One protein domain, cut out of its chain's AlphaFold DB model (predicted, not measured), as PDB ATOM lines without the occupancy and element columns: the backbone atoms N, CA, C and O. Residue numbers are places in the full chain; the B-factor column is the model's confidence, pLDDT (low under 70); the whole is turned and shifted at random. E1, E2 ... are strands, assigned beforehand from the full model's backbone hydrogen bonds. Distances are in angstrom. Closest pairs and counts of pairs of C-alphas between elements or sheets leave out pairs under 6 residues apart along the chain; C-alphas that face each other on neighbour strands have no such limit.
ATOM      1  N   VAL A 231     359.268 309.873 296.067       86.00
ATOM      2  CA  VAL A 231     359.070 311.269 295.682       86.00
ATOM      3  C   VAL A 231     359.734 311.494 294.333       86.00
ATOM      4  O   VAL A 231     360.927 311.242 294.174       86.00
ATOM      5  N   ARG A 232     358.964 312.002 293.371       87.44
ATOM      6  CA  ARG A 232     359.472 312.485 292.085       87.44
ATOM      7  C   ARG A 232     359.431 314.000 292.102       87.44
ATOM      8  O   ARG A 232     358.368 314.583 292.306       87.44
ATOM      9  N   LEU A 233     360.586 314.633 291.938       84.56
ATOM     10  CA  LEU A 233     360.636 316.074 291.746       84.56
ATOM     11  C   LEU A 233     360.352 316.390 290.278       84.56
ATOM     12  O   LEU A 233     360.874 315.688 289.408       84.56
ATOM     13  N   PRO A 234     359.548 317.430 289.999       77.56
ATOM     14  CA  PRO A 234     359.264 317.824 288.630       77.56
ATOM     15  C   PRO A 234     360.562 318.194 287.893       77.56
ATOM     16  O   PRO A 234     361.542 318.588 288.541       77.56
ATOM     17  N   PRO A 235     360.570 318.107 286.552       74.69
ATOM     18  CA  PRO A 235     361.697 318.549 285.749       74.69
ATOM     19  C   PRO A 235     362.120 319.980 286.094       74.69
ATOM     20  O   PRO A 235     361.296 320.842 286.395       74.69
ATOM     21  N   ILE A 236     363.427 320.232 286.017       68.62
ATOM     22  CA  ILE A 236     364.035 321.523 286.379       68.62
ATOM     23  C   ILE A 236     363.651 322.642 285.389       68.62
ATOM     24  O   ILE A 236     363.777 323.823 285.712       68.62
ATOM     25  N   ASP A 237     363.171 322.290 284.194       68.38
ATOM     26  CA  ASP A 237     362.717 323.261 283.202       68.38
ATOM     27  C   ASP A 237     361.433 323.960 283.663       68.38
ATOM     28  O   ASP A 237     360.349 323.377 283.678       68.38
ATOM     29  N   THR A 238     361.570 325.230 284.048       58.28
ATOM     30  CA  THR A 238     360.447 326.062 284.490       58.28
ATOM     31  C   THR A 238     359.632 326.613 283.320       58.28
ATOM     32  O   THR A 238     358.625 327.279 283.553       58.28
ATOM     33  N   GLY A 239     360.047 326.372 282.068       58.19
ATOM     34  CA  GLY A 239     359.377 326.890 280.875       58.19
ATOM     35  C   GLY A 239     359.488 328.412 280.705       58.19
ATOM     36  O   GLY A 239     358.834 328.981 279.829       58.19
ATOM     37  N   ASP A 240     360.308 329.087 281.517       59.69
ATOM     38  CA  ASP A 240     360.530 330.531 281.423       59.69
ATOM     39  C   ASP A 240     361.402 330.883 280.215       59.69
ATOM     40  O   ASP A 240     362.417 330.242 279.949       59.69
ATOM     41  N   ALA A 241     361.081 331.984 279.528       56.53
ATOM     42  CA  ALA A 241     361.759 332.421 278.299       56.53
ATOM     43  C   ALA A 241     363.291 332.590 278.419       56.53
ATOM     44  O   ALA A 241     363.988 332.572 277.407       56.53
ATOM     45  N   PHE A 242     363.816 332.753 279.638       52.03
ATOM     46  CA  PHE A 242     365.245 332.923 279.917       52.03
ATOM     47  C   PHE A 242     365.930 331.670 280.490       52.03
ATOM     48  O   PHE A 242     367.156 331.623 280.485       52.03
ATOM     49  N   ASN A 243     365.168 330.664 280.938       58.38
ATOM     50  CA  ASN A 243     365.661 329.417 281.548       58.38
ATOM     51  C   ASN A 243     365.021 328.172 280.908       58.38
ATOM     52  O   ASN A 243     364.853 327.148 281.561       58.38
ATOM     53  N   ASN A 244     364.642 328.278 279.635       65.50
ATOM     54  CA  ASN A 244     364.061 327.179 278.885       65.50
ATOM     55  C   ASN A 244     365.168 326.188 278.488       65.50
ATOM     56  O   ASN A 244     366.131 326.567 277.811       65.50
ATOM     57  N   PHE A 245     365.022 324.926 278.891       68.38
ATOM     58  CA  PHE A 245     365.920 323.833 278.508       68.38
ATOM     59  C   PHE A 245     365.341 322.978 277.370       68.38
ATOM     60  O   PHE A 245     365.905 321.937 277.033       68.38
ATOM     61  N   SER A 246     364.257 323.428 276.730       69.56
ATOM     62  CA  SER A 246     363.635 322.786 275.574       69.56
ATOM     63  C   SER A 246     364.664 322.455 274.495       69.56
ATOM     64  O   SER A 246     365.316 323.332 273.927       69.56
ATOM     65  N   GLY A 247     364.767 321.164 274.182       71.75
ATOM     66  CA  GLY A 247     365.677 320.625 273.173       71.75
ATOM     67  C   GLY A 247     367.112 320.400 273.654       71.75
ATOM     68  O   GLY A 247     367.872 319.766 272.933       71.75
ATOM     69  N   LYS A 248     367.476 320.841 274.863       80.25
ATOM     70  CA  LYS A 248     368.794 320.585 275.457       80.25
ATOM     71  C   LYS A 248     368.765 319.354 276.345       80.25
ATOM     72  O   LYS A 248     367.725 319.008 276.915       80.25
ATOM     73  N   LYS A 249     369.910 318.685 276.466       85.19
ATOM     74  CA  LYS A 249     370.076 317.610 277.443       85.19
ATOM     75  C   LYS A 249     370.605 318.201 278.739       85.19
ATOM     76  O   LYS A 249     371.483 319.057 278.743       85.19
ATOM     77  N   VAL A 250     370.046 317.758 279.850       86.00
ATOM     78  CA  VAL A 250     370.428 318.180 281.189       86.00
ATOM     79  C   VAL A 250     370.907 316.950 281.936       86.00
ATOM     80  O   VAL A 250     370.272 315.899 281.904       86.00
ATOM     81  N   ARG A 251     372.036 317.082 282.621       89.06
ATOM     82  CA  ARG A 251     372.600 316.035 283.467       89.06
ATOM     83  C   ARG A 251     372.563 316.491 284.913       89.06
ATOM     84  O   ARG A 251     373.153 317.520 285.243       89.06
ATOM     85  N   ILE A 252     371.915 315.722 285.786       88.31
ATOM     86  CA  ILE A 252     371.933 315.980 287.229       88.31
ATOM     87  C   ILE A 252     373.117 315.217 287.824       88.31
ATOM     88  O   ILE A 252     373.115 313.993 287.858       88.31
ATOM     89  N   PHE A 253     374.142 315.925 288.296       88.88
ATOM     90  CA  PHE A 253     375.395 315.285 288.726       88.88
ATOM     91  C   PHE A 253     375.599 315.289 290.248       88.88
ATOM     92  O   PHE A 253     376.461 314.583 290.776       88.88
ATOM     93  N   LYS A 254     374.842 316.113 290.979       91.56
ATOM     94  CA  LYS A 254     374.965 316.256 292.433       91.56
ATOM     95  C   LYS A 254     373.680 316.811 293.033       91.56
ATOM     96  O   LYS A 254     373.028 317.653 292.422       91.56
ATOM     97  N   GLY A 255     373.375 316.426 294.268       91.50
ATOM     98  CA  GLY A 255     372.326 317.057 295.060       91.50
ATOM     99  C   GLY A 255     372.662 317.173 296.546       91.50
ATOM    100  O   GLY A 255     373.690 316.680 297.020       91.50
ATOM    101  N   SER A 256     371.786 317.856 297.276       94.88
ATOM    102  CA  SER A 256     371.684 317.790 298.729       94.88
ATOM    103  C   SER A 256     370.227 317.631 299.146       94.88
ATOM    104  O   SER A 256     369.325 318.195 298.527       94.88
ATOM    105  N   ILE A 257     369.988 316.851 300.195       94.75
ATOM    106  CA  ILE A 257     368.674 316.733 300.823       94.75
ATOM    107  C   ILE A 257     368.778 317.155 302.274       94.75
ATOM    108  O   ILE A 257     369.758 316.853 302.954       94.75
ATOM    109  N   LYS A 258     367.740 317.819 302.766       95.75
ATOM    110  CA  LYS A 258     367.604 318.151 304.176       95.75
ATOM    111  C   LYS A 258     366.455 317.369 304.771       95.75
ATOM    112  O   LYS A 258     365.306 317.540 304.357       95.75
ATOM    113  N   VAL A 259     366.762 316.537 305.756       92.31
ATOM    114  CA  VAL A 259     365.803 315.608 306.357       92.31
ATOM    115  C   VAL A 259     365.767 315.737 307.872       92.31
ATOM    116  O   VAL A 259     366.720 316.219 308.492       92.31
ATOM    117  N   ILE A 260     364.655 315.313 308.469       88.69
ATOM    118  CA  ILE A 260     364.468 315.247 309.919       88.69
ATOM    119  C   ILE A 260     364.131 313.809 310.295       88.69
ATOM    120  O   ILE A 260     363.138 313.263 309.832       88.69
ATOM    121  N   ASN A 261     364.928 313.207 311.176       85.50
ATOM    122  CA  ASN A 261     364.669 311.871 311.711       85.50
ATOM    123  C   ASN A 261     364.334 310.834 310.615       85.50
ATOM    124  O   ASN A 261     363.346 310.118 310.725       85.50
ATOM    125  N   THR A 262     365.124 310.801 309.536       85.56
ATOM    126  CA  THR A 262     364.908 309.913 308.377       85.56
ATOM    127  C   THR A 262     366.161 309.068 308.120       85.56
ATOM    128  O   THR A 262     367.273 309.540 308.369       85.56
ATOM    129  N   SER A 263     365.996 307.825 307.659       85.56
ATOM    130  CA  SER A 263     367.081 306.899 307.283       85.56
ATOM    131  C   SER A 263     366.851 306.318 305.890       85.56
ATOM    132  O   SER A 263     365.828 306.588 305.285       85.56
ATOM    133  N   ASP A 264     367.801 305.536 305.374       85.81
ATOM    134  CA  ASP A 264     367.602 304.605 304.249       85.81
ATOM    135  C   ASP A 264     366.967 305.243 303.002       85.81
ATOM    136  O   ASP A 264     366.011 304.731 302.411       85.81
ATOM    137  N   ILE A 265     367.514 306.397 302.619       88.69
ATOM    138  CA  ILE A 265     367.132 307.119 301.408       88.69
ATOM    139  C   ILE A 265     368.051 306.720 300.260       88.69
ATOM    140  O   ILE A 265     369.275 306.714 300.395       88.69
ATOM    141  N   GLU A 266     367.443 306.478 299.109       91.44
ATOM    142  CA  GLU A 266     368.096 306.370 297.817       91.44
ATOM    143  C   GLU A 266     367.653 307.497 296.894       91.44
ATOM    144  O   GLU A 266     366.539 308.013 296.993       91.44
ATOM    145  N   VAL A 267     368.536 307.867 295.981       92.50
ATOM    146  CA  VAL A 267     368.359 308.970 295.044       92.50
ATOM    147  C   VAL A 267     368.881 308.572 293.673       92.50
ATOM    148  O   VAL A 267     369.888 307.877 293.567       92.50
ATOM    149  N   GLY A 268     368.207 309.012 292.624       90.88
ATOM    150  CA  GLY A 268     368.586 308.709 291.246       90.88
ATOM    151  C   GLY A 268     367.758 309.520 290.265       90.88
ATOM    152  O   GLY A 268     366.833 310.227 290.666       90.88
ATOM    153  N   VAL A 269     368.098 309.453 288.983       89.12
ATOM    154  CA  VAL A 269     367.262 310.044 287.932       89.12
ATOM    155  C   VAL A 269     366.210 309.027 287.511       89.12
ATOM    156  O   VAL A 269     366.440 307.818 287.539       89.12
ATOM    157  N   TYR A 270     365.018 309.503 287.166       86.19
ATOM    158  CA  TYR A 270     363.942 308.633 286.710       86.19
ATOM    159  C   TYR A 270     364.391 307.775 285.515       86.19
ATOM    160  O   TYR A 270     364.889 308.296 284.522       86.19
ATOM    161  N   GLY A 271     364.209 306.455 285.623       80.25
ATOM    162  CA  GLY A 271     364.642 305.489 284.607       80.25
ATOM    163  C   GLY A 271     366.093 305.008 284.738       80.25
ATOM    164  O   GLY A 271     366.488 304.124 283.985       80.25
ATOM    165  N   GLU A 272     366.861 305.530 285.696       86.00
ATOM    166  CA  GLU A 272     368.241 305.114 285.965       86.00
ATOM    167  C   GLU A 272     368.391 304.374 287.304       86.00
ATOM    168  O   GLU A 272     367.434 304.172 288.059       86.00
ATOM    169  N   GLU A 273     369.619 303.937 287.591       85.62
ATOM    170  CA  GLU A 273     369.967 303.277 288.843       85.62
ATOM    171  C   GLU A 273     369.812 304.231 290.042       85.62
ATOM    172  O   GLU A 273     370.212 305.396 290.019       85.62
ATOM    173  N   MET A 274     369.216 303.717 291.117       88.88
ATOM    174  CA  MET A 274     369.053 304.440 292.377       88.88
ATOM    175  C   MET A 274     370.255 304.177 293.282       88.88
ATOM    176  O   MET A 274     370.649 303.029 293.484       88.88
ATOM    177  N   HIS A 275     370.793 305.228 293.895       89.12
ATOM    178  CA  HIS A 275     371.967 305.139 294.756       89.12
ATOM    179  C   HIS A 275     371.639 305.521 296.202       89.12
ATOM    180  O   HIS A 275     371.001 306.551 296.434       89.12
ATOM    181  N   PRO A 276     372.079 304.738 297.200       89.88
ATOM    182  CA  PRO A 276     371.869 305.077 298.599       89.88
ATOM    183  C   PRO A 276     372.679 306.307 299.009       89.88
ATOM    184  O   PRO A 276     373.847 306.469 298.658       89.88
ATOM    185  N   ILE A 277     372.073 307.150 299.842       91.19
ATOM    186  CA  ILE A 277     372.808 308.178 300.574       91.19
ATOM    187  C   ILE A 277     373.472 307.478 301.755       91.19
ATOM    188  O   ILE A 277     372.846 307.258 302.790       91.19
ATOM    189  N   GLU A 278     374.746 307.120 301.594       88.44
ATOM    190  CA  GLU A 278     375.511 306.331 302.574       88.44
ATOM    191  C   GLU A 278     375.450 306.909 303.993       88.44
ATOM    192  O   GLU A 278     375.361 306.179 304.982       88.44
ATOM    193  N   GLU A 279     375.421 308.237 304.113       88.00
ATOM    194  CA  GLU A 279     375.310 308.907 305.405       88.00
ATOM    195  C   GLU A 279     373.988 308.628 306.128       88.00
ATOM    196  O   GLU A 279     373.952 308.725 307.350       88.00
ATOM    197  N   LEU A 280     372.918 308.262 305.428       87.62
ATOM    198  CA  LEU A 280     371.597 307.991 306.005       87.62
ATOM    199  C   LEU A 280     371.320 306.499 306.219       87.62
ATOM    200  O   LEU A 280     370.242 306.138 306.690       87.62
ATOM    201  N   ARG A 281     372.277 305.622 305.913       85.25
ATOM    202  CA  ARG A 281     372.082 304.175 306.002       85.25
ATOM    203  C   ARG A 281     371.931 303.692 307.451       85.25
ATOM    204  O   ARG A 281     372.750 304.003 308.320       85.25
ATOM    205  N   GLY A 282     370.890 302.899 307.698       73.94
ATOM    206  CA  GLY A 282     370.664 302.088 308.898       73.94
ATOM    207  C   GLY A 282     370.283 302.827 310.185       73.94
ATOM    208  O   GLY A 282     369.939 302.175 311.169       73.94
ATOM    209  N   SER A 283     370.353 304.161 310.242       76.19
ATOM    210  CA  SER A 283     369.931 304.917 311.430       76.19
ATOM    211  C   SER A 283     369.329 306.272 311.059       76.19
ATOM    212  O   SER A 283     369.912 306.967 310.224       76.19
ATOM    213  N   PRO A 284     368.200 306.677 311.678       83.75
ATOM    214  CA  PRO A 284     367.585 307.972 311.412       83.75
ATOM    215  C   PRO A 284     368.495 309.133 311.802       83.75
ATOM    216  O   PRO A 284     369.049 309.161 312.905       83.75
ATOM    217  N   LYS A 285     368.628 310.114 310.907       85.88
ATOM    218  CA  LYS A 285     369.416 311.329 311.140       85.88
ATOM    219  C   LYS A 285     368.635 312.579 310.757       85.88
ATOM    220  O   LYS A 285     367.657 312.537 310.015       85.88
ATOM    221  N   THR A 286     369.098 313.704 311.290       90.94
ATOM    222  CA  THR A 286     368.586 315.043 310.996       90.94
ATOM    223  C   THR A 286     369.743 315.905 310.534       90.94
ATOM    224  O   THR A 286     370.766 315.971 311.215       90.94
ATOM    225  N   GLY A 287     369.590 316.574 309.398       92.31
ATOM    226  CA  GLY A 287     370.660 317.376 308.819       92.31
ATOM    227  C   GLY A 287     370.498 317.568 307.322       92.31
ATOM    228  O   GLY A 287     369.455 317.244 306.755       92.31
ATOM    229  N   GLU A 288     371.542 318.113 306.709       95.88
ATOM    230  CA  GLU A 288     371.687 318.205 305.261       95.88
ATOM    231  C   GLU A 288     372.756 317.212 304.803       95.88
ATOM    232  O   GLU A 288     373.847 317.179 305.370       95.88
ATOM    233  N   PHE A 289     372.429 316.411 303.793       93.81
ATOM    234  CA  PHE A 289     373.267 315.332 303.284       93.81
ATOM    235  C   PHE A 289     373.470 315.530 301.791       93.81
ATOM    236  O   PHE A 289     372.501 315.622 301.032       93.81
ATOM    237  N   THR A 290     374.728 315.624 301.372       93.62
ATOM    238  CA  THR A 290     375.091 315.775 299.962       93.62
ATOM    239  C   THR A 290     375.348 314.422 299.332       93.62
ATOM    240  O   THR A 290     375.960 313.562 299.956       93.62
ATOM    241  N   PHE A 291     374.963 314.262 298.074       90.44
ATOM    242  CA  PHE A 291     375.141 313.011 297.351       90.44
ATOM    243  C   PHE A 291     375.514 313.269 295.889       90.44
ATOM    244  O   PHE A 291     375.030 314.233 295.280       90.44
ATOM    245  N   PRO A 292     376.403 312.440 295.315       89.38
ATOM    246  CA  PRO A 292     376.588 312.398 293.874       89.38
ATOM    247  C   PRO A 292     375.365 311.753 293.215       89.38
ATOM    248  O   PRO A 292     374.710 310.899 293.811       89.38
ATOM    249  N   ILE A 293     375.074 312.153 291.980       87.62
ATOM    250  CA  ILE A 293     374.111 311.460 291.122       87.62
ATOM    251  C   ILE A 293     374.873 311.018 289.880       87.62
ATOM    252  O   ILE A 293     375.458 311.843 289.174       87.62
ATOM    253  N   TYR A 294     374.888 309.714 289.639       84.19
ATOM    254  CA  TYR A 294     375.534 309.125 288.476       84.19
ATOM    255  C   TYR A 294     374.494 308.957 287.376       84.19
ATOM    256  O   TYR A 294     373.952 307.877 287.204       84.19
ATOM    257  N   SER A 295     374.215 310.056 286.674       82.81
ATOM    258  CA  SER A 295     373.287 310.063 285.541       82.81
ATOM    259  C   SER A 295     373.951 310.431 284.235       82.81
ATOM    260  O   SER A 295     374.993 311.104 284.241       82.81
ATOM    261  N   ASP A 296     373.334 310.015 283.135       85.19
ATOM    262  CA  ASP A 296     373.631 310.529 281.806       85.19
ATOM    263  C   ASP A 296     372.813 311.798 281.522       85.19
ATOM    264  O   ASP A 296     371.907 312.186 282.262       85.19
ATOM    265  N   ALA A 297     373.168 312.516 280.457       85.06
ATOM    266  CA  ALA A 297     372.423 313.698 280.049       85.06
ATOM    267  C   ALA A 297     371.101 313.290 279.378       85.06
ATOM    268  O   ALA A 297     371.091 312.593 278.360       85.06
ATOM    269  N   GLN A 298     369.980 313.766 279.923       83.12
ATOM    270  CA  GLN A 298     368.632 313.425 279.465       83.12
ATOM    271  C   GLN A 298     367.813 314.676 279.139       83.12
ATOM    272  O   GLN A 298     368.107 315.775 279.605       83.12
ATOM    273  N   HIS A 299     366.751 314.523 278.350       82.12
ATOM    274  CA  HIS A 299     365.753 315.581 278.216       82.12
ATOM    275  C   HIS A 299     364.816 315.543 279.422       82.12
ATOM    276  O   HIS A 299     364.245 314.496 279.709       82.12
ATOM    277  N   LEU A 300     364.649 316.689 280.092       81.25
ATOM    278  CA  LEU A 300     363.758 316.843 281.250       81.25
ATOM    279  C   LEU A 300     364.006 315.792 282.355       81.25
ATOM    280  O   LEU A 300     363.074 315.087 282.739       81.25
ATOM    281  N   PRO A 301     365.242 315.671 282.882       84.94
ATOM    282  CA  PRO A 301     365.527 314.703 283.932       84.94
ATOM    283  C   PRO A 301     364.717 315.022 285.193       84.94
ATOM    284  O   PRO A 301     364.652 316.172 285.640       84.94
ATOM    285  N   GLU A 302     364.152 313.981 285.795       87.12
ATOM    286  CA  GLU A 302     363.447 314.056 287.071       87.12
ATOM    287  C   GLU A 302     364.287 313.407 288.165       87.12
ATOM    288  O   GLU A 302     364.717 312.259 288.027       87.12
ATOM    289  N   LEU A 303     364.493 314.116 289.278       89.88
ATOM    290  CA  LEU A 303     365.104 313.510 290.456       89.88
ATOM    291  C   LEU A 303     364.067 312.646 291.179       89.88
ATOM    292  O   LEU A 303     362.997 313.121 291.565       89.88
ATOM    293  N   VAL A 304     364.433 311.399 291.432       90.62
ATOM    294  CA  VAL A 304     363.673 310.450 292.235       90.62
ATOM    295  C   VAL A 304     364.353 310.293 293.587       90.62
ATOM    296  O   VAL A 304     365.570 310.142 293.679       90.62
ATOM    297  N   ILE A 305     363.554 310.317 294.647       92.06
ATOM    298  CA  ILE A 305     363.964 310.033 296.020       92.06
ATOM    299  C   ILE A 305     363.112 308.865 296.496       92.06
ATOM    300  O   ILE A 305     361.886 308.954 296.508       92.06
ATOM    301  N   LYS A 306     363.753 307.772 296.893       88.44
ATOM    302  CA  LYS A 306     363.090 306.581 297.413       88.44
ATOM    303  C   LYS A 306     363.496 306.365 298.861       88.44
ATOM    304  O   LYS A 306     364.676 306.276 299.172       88.44
ATOM    305  N   HIS A 307     362.521 306.237 299.743       86.19
ATOM    306  CA  HIS A 307     362.740 305.824 301.117       86.19
ATOM    307  C   HIS A 307     362.484 304.321 301.227       86.19
ATOM    308  O   HIS A 307     361.355 303.869 301.048       86.19
ATOM    309  N   LYS A 308     363.541 303.552 301.495       73.56
ATOM    310  CA  LYS A 308     363.476 302.097 301.719       73.56
ATOM    311  C   LYS A 308     363.362 301.728 303.200       73.56
ATOM    312  O   LYS A 308     363.423 300.548 303.543       73.56
ATOM    313  N   GLY A 309     363.270 302.730 304.070       58.38
ATOM    314  CA  GLY A 309     363.409 302.561 305.504       58.38
ATOM    315  C   GLY A 309     362.309 301.706 306.113       58.38
ATOM    316  O   GLY A 309     361.127 301.884 305.850       58.38
ATOM    317  N   GLU A 310     362.728 300.839 307.029       53.50
ATOM    318  CA  GLU A 310     361.854 300.130 307.968       53.50
ATOM    319  C   GLU A 310     361.216 301.101 308.986       53.50
ATOM    320  O   GLU A 310     360.384 300.716 309.795       53.50
ATOM    321  N   SER A 311     361.608 302.381 308.988       52.31
ATOM    322  CA  SER A 311     361.023 303.418 309.839       52.31
ATOM    323  C   SER A 311     359.905 304.162 309.104       52.31
ATOM    324  O   SER A 311     360.066 304.566 307.961       52.31
ATOM    325  N   SER A 312     358.773 304.400 309.765       53.69
ATOM    326  CA  SER A 312     357.604 305.086 309.189       53.69
ATOM    327  C   SER A 312     357.780 306.604 309.010       53.69
ATOM    328  O   SER A 312     356.828 307.300 308.659       53.69
ATOM    329  N   HIS A 313     358.970 307.151 309.272       67.75
ATOM    330  CA  HIS A 313     359.198 308.591 309.339       67.75
ATOM    331  C   HIS A 313     360.092 309.066 308.194       67.75
ATOM    332  O   HIS A 313     361.316 309.072 308.291       67.75
ATOM    333  N   PHE A 314     359.451 309.508 307.112       80.94
ATOM    334  CA  PHE A 314     360.095 310.258 306.038       80.94
ATOM    335  C   PHE A 314     359.736 311.740 306.172       80.94
ATOM    336  O   PHE A 314     358.596 312.135 305.925       80.94
ATOM    337  N   HIS A 315     360.700 312.574 306.571       85.81
ATOM    338  CA  HIS A 315     360.503 314.023 306.676       85.81
ATOM    339  C   HIS A 315     361.541 314.761 305.842       85.81
ATOM    340  O   HIS A 315     362.590 315.187 306.334       85.81
ATOM    341  N   LEU A 316     361.218 314.933 304.566       88.69
ATOM    342  CA  LEU A 316     361.985 315.749 303.639       88.69
ATOM    343  C   LEU A 316     361.580 317.220 303.770       88.69
ATOM    344  O   LEU A 316     360.404 317.559 303.688       88.69
ATOM    345  N   THR A 317     362.560 318.099 303.977       90.62
ATOM    346  CA  THR A 317     362.321 319.542 304.171       90.62
ATOM    347  C   THR A 317     362.805 320.392 303.006       90.62
ATOM    348  O   THR A 317     362.190 321.407 302.696       90.62
ATOM    349  N   SER A 318     363.892 319.994 302.348       92.50
ATOM    350  CA  SER A 318     364.372 320.658 301.139       92.50
ATOM    351  C   SER A 318     365.225 319.718 300.305       92.50
ATOM    352  O   SER A 318     365.883 318.825 300.844       92.50
ATOM    353  N   VAL A 319     365.249 319.970 299.000       92.31
ATOM    354  CA  VAL A 319     366.143 319.316 298.048       92.31
ATOM    355  C   VAL A 319     366.809 320.391 297.210       92.31
ATOM    356  O   VAL A 319     366.144 321.313 296.743       92.31
ATOM    357  N   THR A 320     368.114 320.260 297.024       91.62
ATOM    358  CA  THR A 320     368.903 321.094 296.123       91.62
ATOM    359  C   THR A 320     369.539 320.189 295.085       91.62
ATOM    360  O   THR A 320     370.161 319.190 295.437       91.62
ATOM    361  N   THR A 321     369.424 320.535 293.810       89.31
ATOM    362  CA  THR A 321     370.038 319.789 292.706       89.31
ATOM    363  C   THR A 321     370.976 320.681 291.915       89.31
ATOM    364  O   THR A 321     370.673 321.843 291.647       89.31
ATOM    365  N   HIS A 322     372.107 320.122 291.503       89.12
ATOM    366  CA  HIS A 322     373.054 320.748 290.596       89.12
ATOM    367  C   HIS A 322     373.052 319.994 289.272       89.12
ATOM    368  O   HIS A 322     373.141 318.763 289.243       89.12
ATOM    369  N   PHE A 323     372.974 320.751 288.185       88.12
ATOM    370  CA  PHE A 323     372.877 320.208 286.844       88.12
ATOM    371  C   PHE A 323     373.832 320.911 285.881       88.12
ATOM    372  O   PHE A 323     374.220 322.062 286.094       88.12
ATOM    373  N   THR A 324     374.219 320.198 284.831       87.25
ATOM    374  CA  THR A 324     374.907 320.746 283.660       87.25
ATOM    375  C   THR A 324     374.005 320.615 282.447       87.25
ATOM    376  O   THR A 324     373.215 319.678 282.356       87.25
ATOM    377  N   VAL A 325     374.129 321.556 281.519       85.00
ATOM    378  CA  VAL A 325     373.395 321.550 280.256       85.00
ATOM    379  C   VAL A 325     374.376 321.186 279.149       85.00
ATOM    380  O   VAL A 325     375.452 321.780 279.073       85.00
ATOM    381  N   GLU A 326     374.008 320.211 278.330       79.50
ATOM    382  CA  GLU A 326     374.725 319.799 277.126       79.50
ATOM    383  C   GLU A 326     373.949 320.297 275.897       79.50
ATOM    384  O   GLU A 326     372.714 320.203 275.855       79.50
ATOM    385  N   ASP A 327     374.683 320.890 274.948       65.06
ATOM    386  CA  ASP A 327     374.157 321.456 273.696       65.06
ATOM    387  C   ASP A 327     374.016 320.407 272.584       65.06
ATOM    388  O   ASP A 327     374.887 319.508 272.491       65.06
TER     389      ASP A 327
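What this domain is: This is residues 231 to 327 of the 327 residues of an uncharacterized protein of Liberibacter solanacearum (strain CLso-ZC1) (UniProt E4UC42). The core is a small sandwich: a twisted sheet of three long strands, E3, E1 and E5, faces a smaller sheet of two short strands, E2 and E4. The chain changes from one sheet to the other at each of its four links, of which the one from E2 to E3 is long, and residues 238 to 243 stick out from the body. The printed part has 97 residues with five named strands, E1 to E5 along the chain, and no named helix; the class is all strand, though under half of the residues, 43 of 97, are in named elements. The orders are E3 - E1 - E5 and E2 - E4, both sheets antiparallel. The whole is compact, with a radius of gyration of the C-alphas of 14.1 A, yet elongated, spanning 42 by 23 by 18 A.

Where its parts are: E1, residues 249 to 262, is the longest strand by residues, 32.3 A from C-alpha 249 at (370.076, 317.610, 277.443) to C-alpha 262 at (364.908, 309.913, 308.377). It bends by 58 degrees at residue 259. E5, residues 316 to 326, is 29.7 A long and ends with C-alpha 326 at (374.725, 319.799, 277.126). E3, residues 285 to 292, measures 18.7 A and bends by 70 degrees at residue 288. E2, residues 265 to 269, measures 13.8 A, and E4, residues 303 to 307, 13.4 A.

How they stand to each other: In the larger sheet E1 is the inner strand, and E3 and E5 are edge strands. E1 and E5 are antiparallel at 167 degrees; N 256 and O 320 are 2.8 A apart, within hydrogen-bond range. E3 and E1 are antiparallel at 165 degrees, with N 289 and O 257 within range at 2.8 A. In the sandwich, two sheets face to face, the facing parts are 9.2 A centre to centre and the best planes 15 degrees apart. Across it, the closest C-alphas of E1 and E2 are those of Ile 252 and Val 269, 7.6 A apart. E2 and E4 are antiparallel at 156 degrees, with N 266 and O 306 within range at 2.8 A. Residues 231 to 232 pair antiparallel with residues 304 to 305 of E4. E2 and E3 are near each other, with 5 pairs of C-alphas within 10 A, while E2 and E5 are apart.

The domain as a whole: The C-alphas farthest apart are those of Ala 241 and Gly 282, 44.0 A. The printed part has no cut and ends at the chain's last residue, 327. The link E2 to E3, 15 residues, is long, and the link E1 to E2, 2 residues, is tight. Residues 238 to 243 stand free. The mean pLDDT of the printed part is 82.4; residues 236 to 246, 309 to 313 and 327 are under 70.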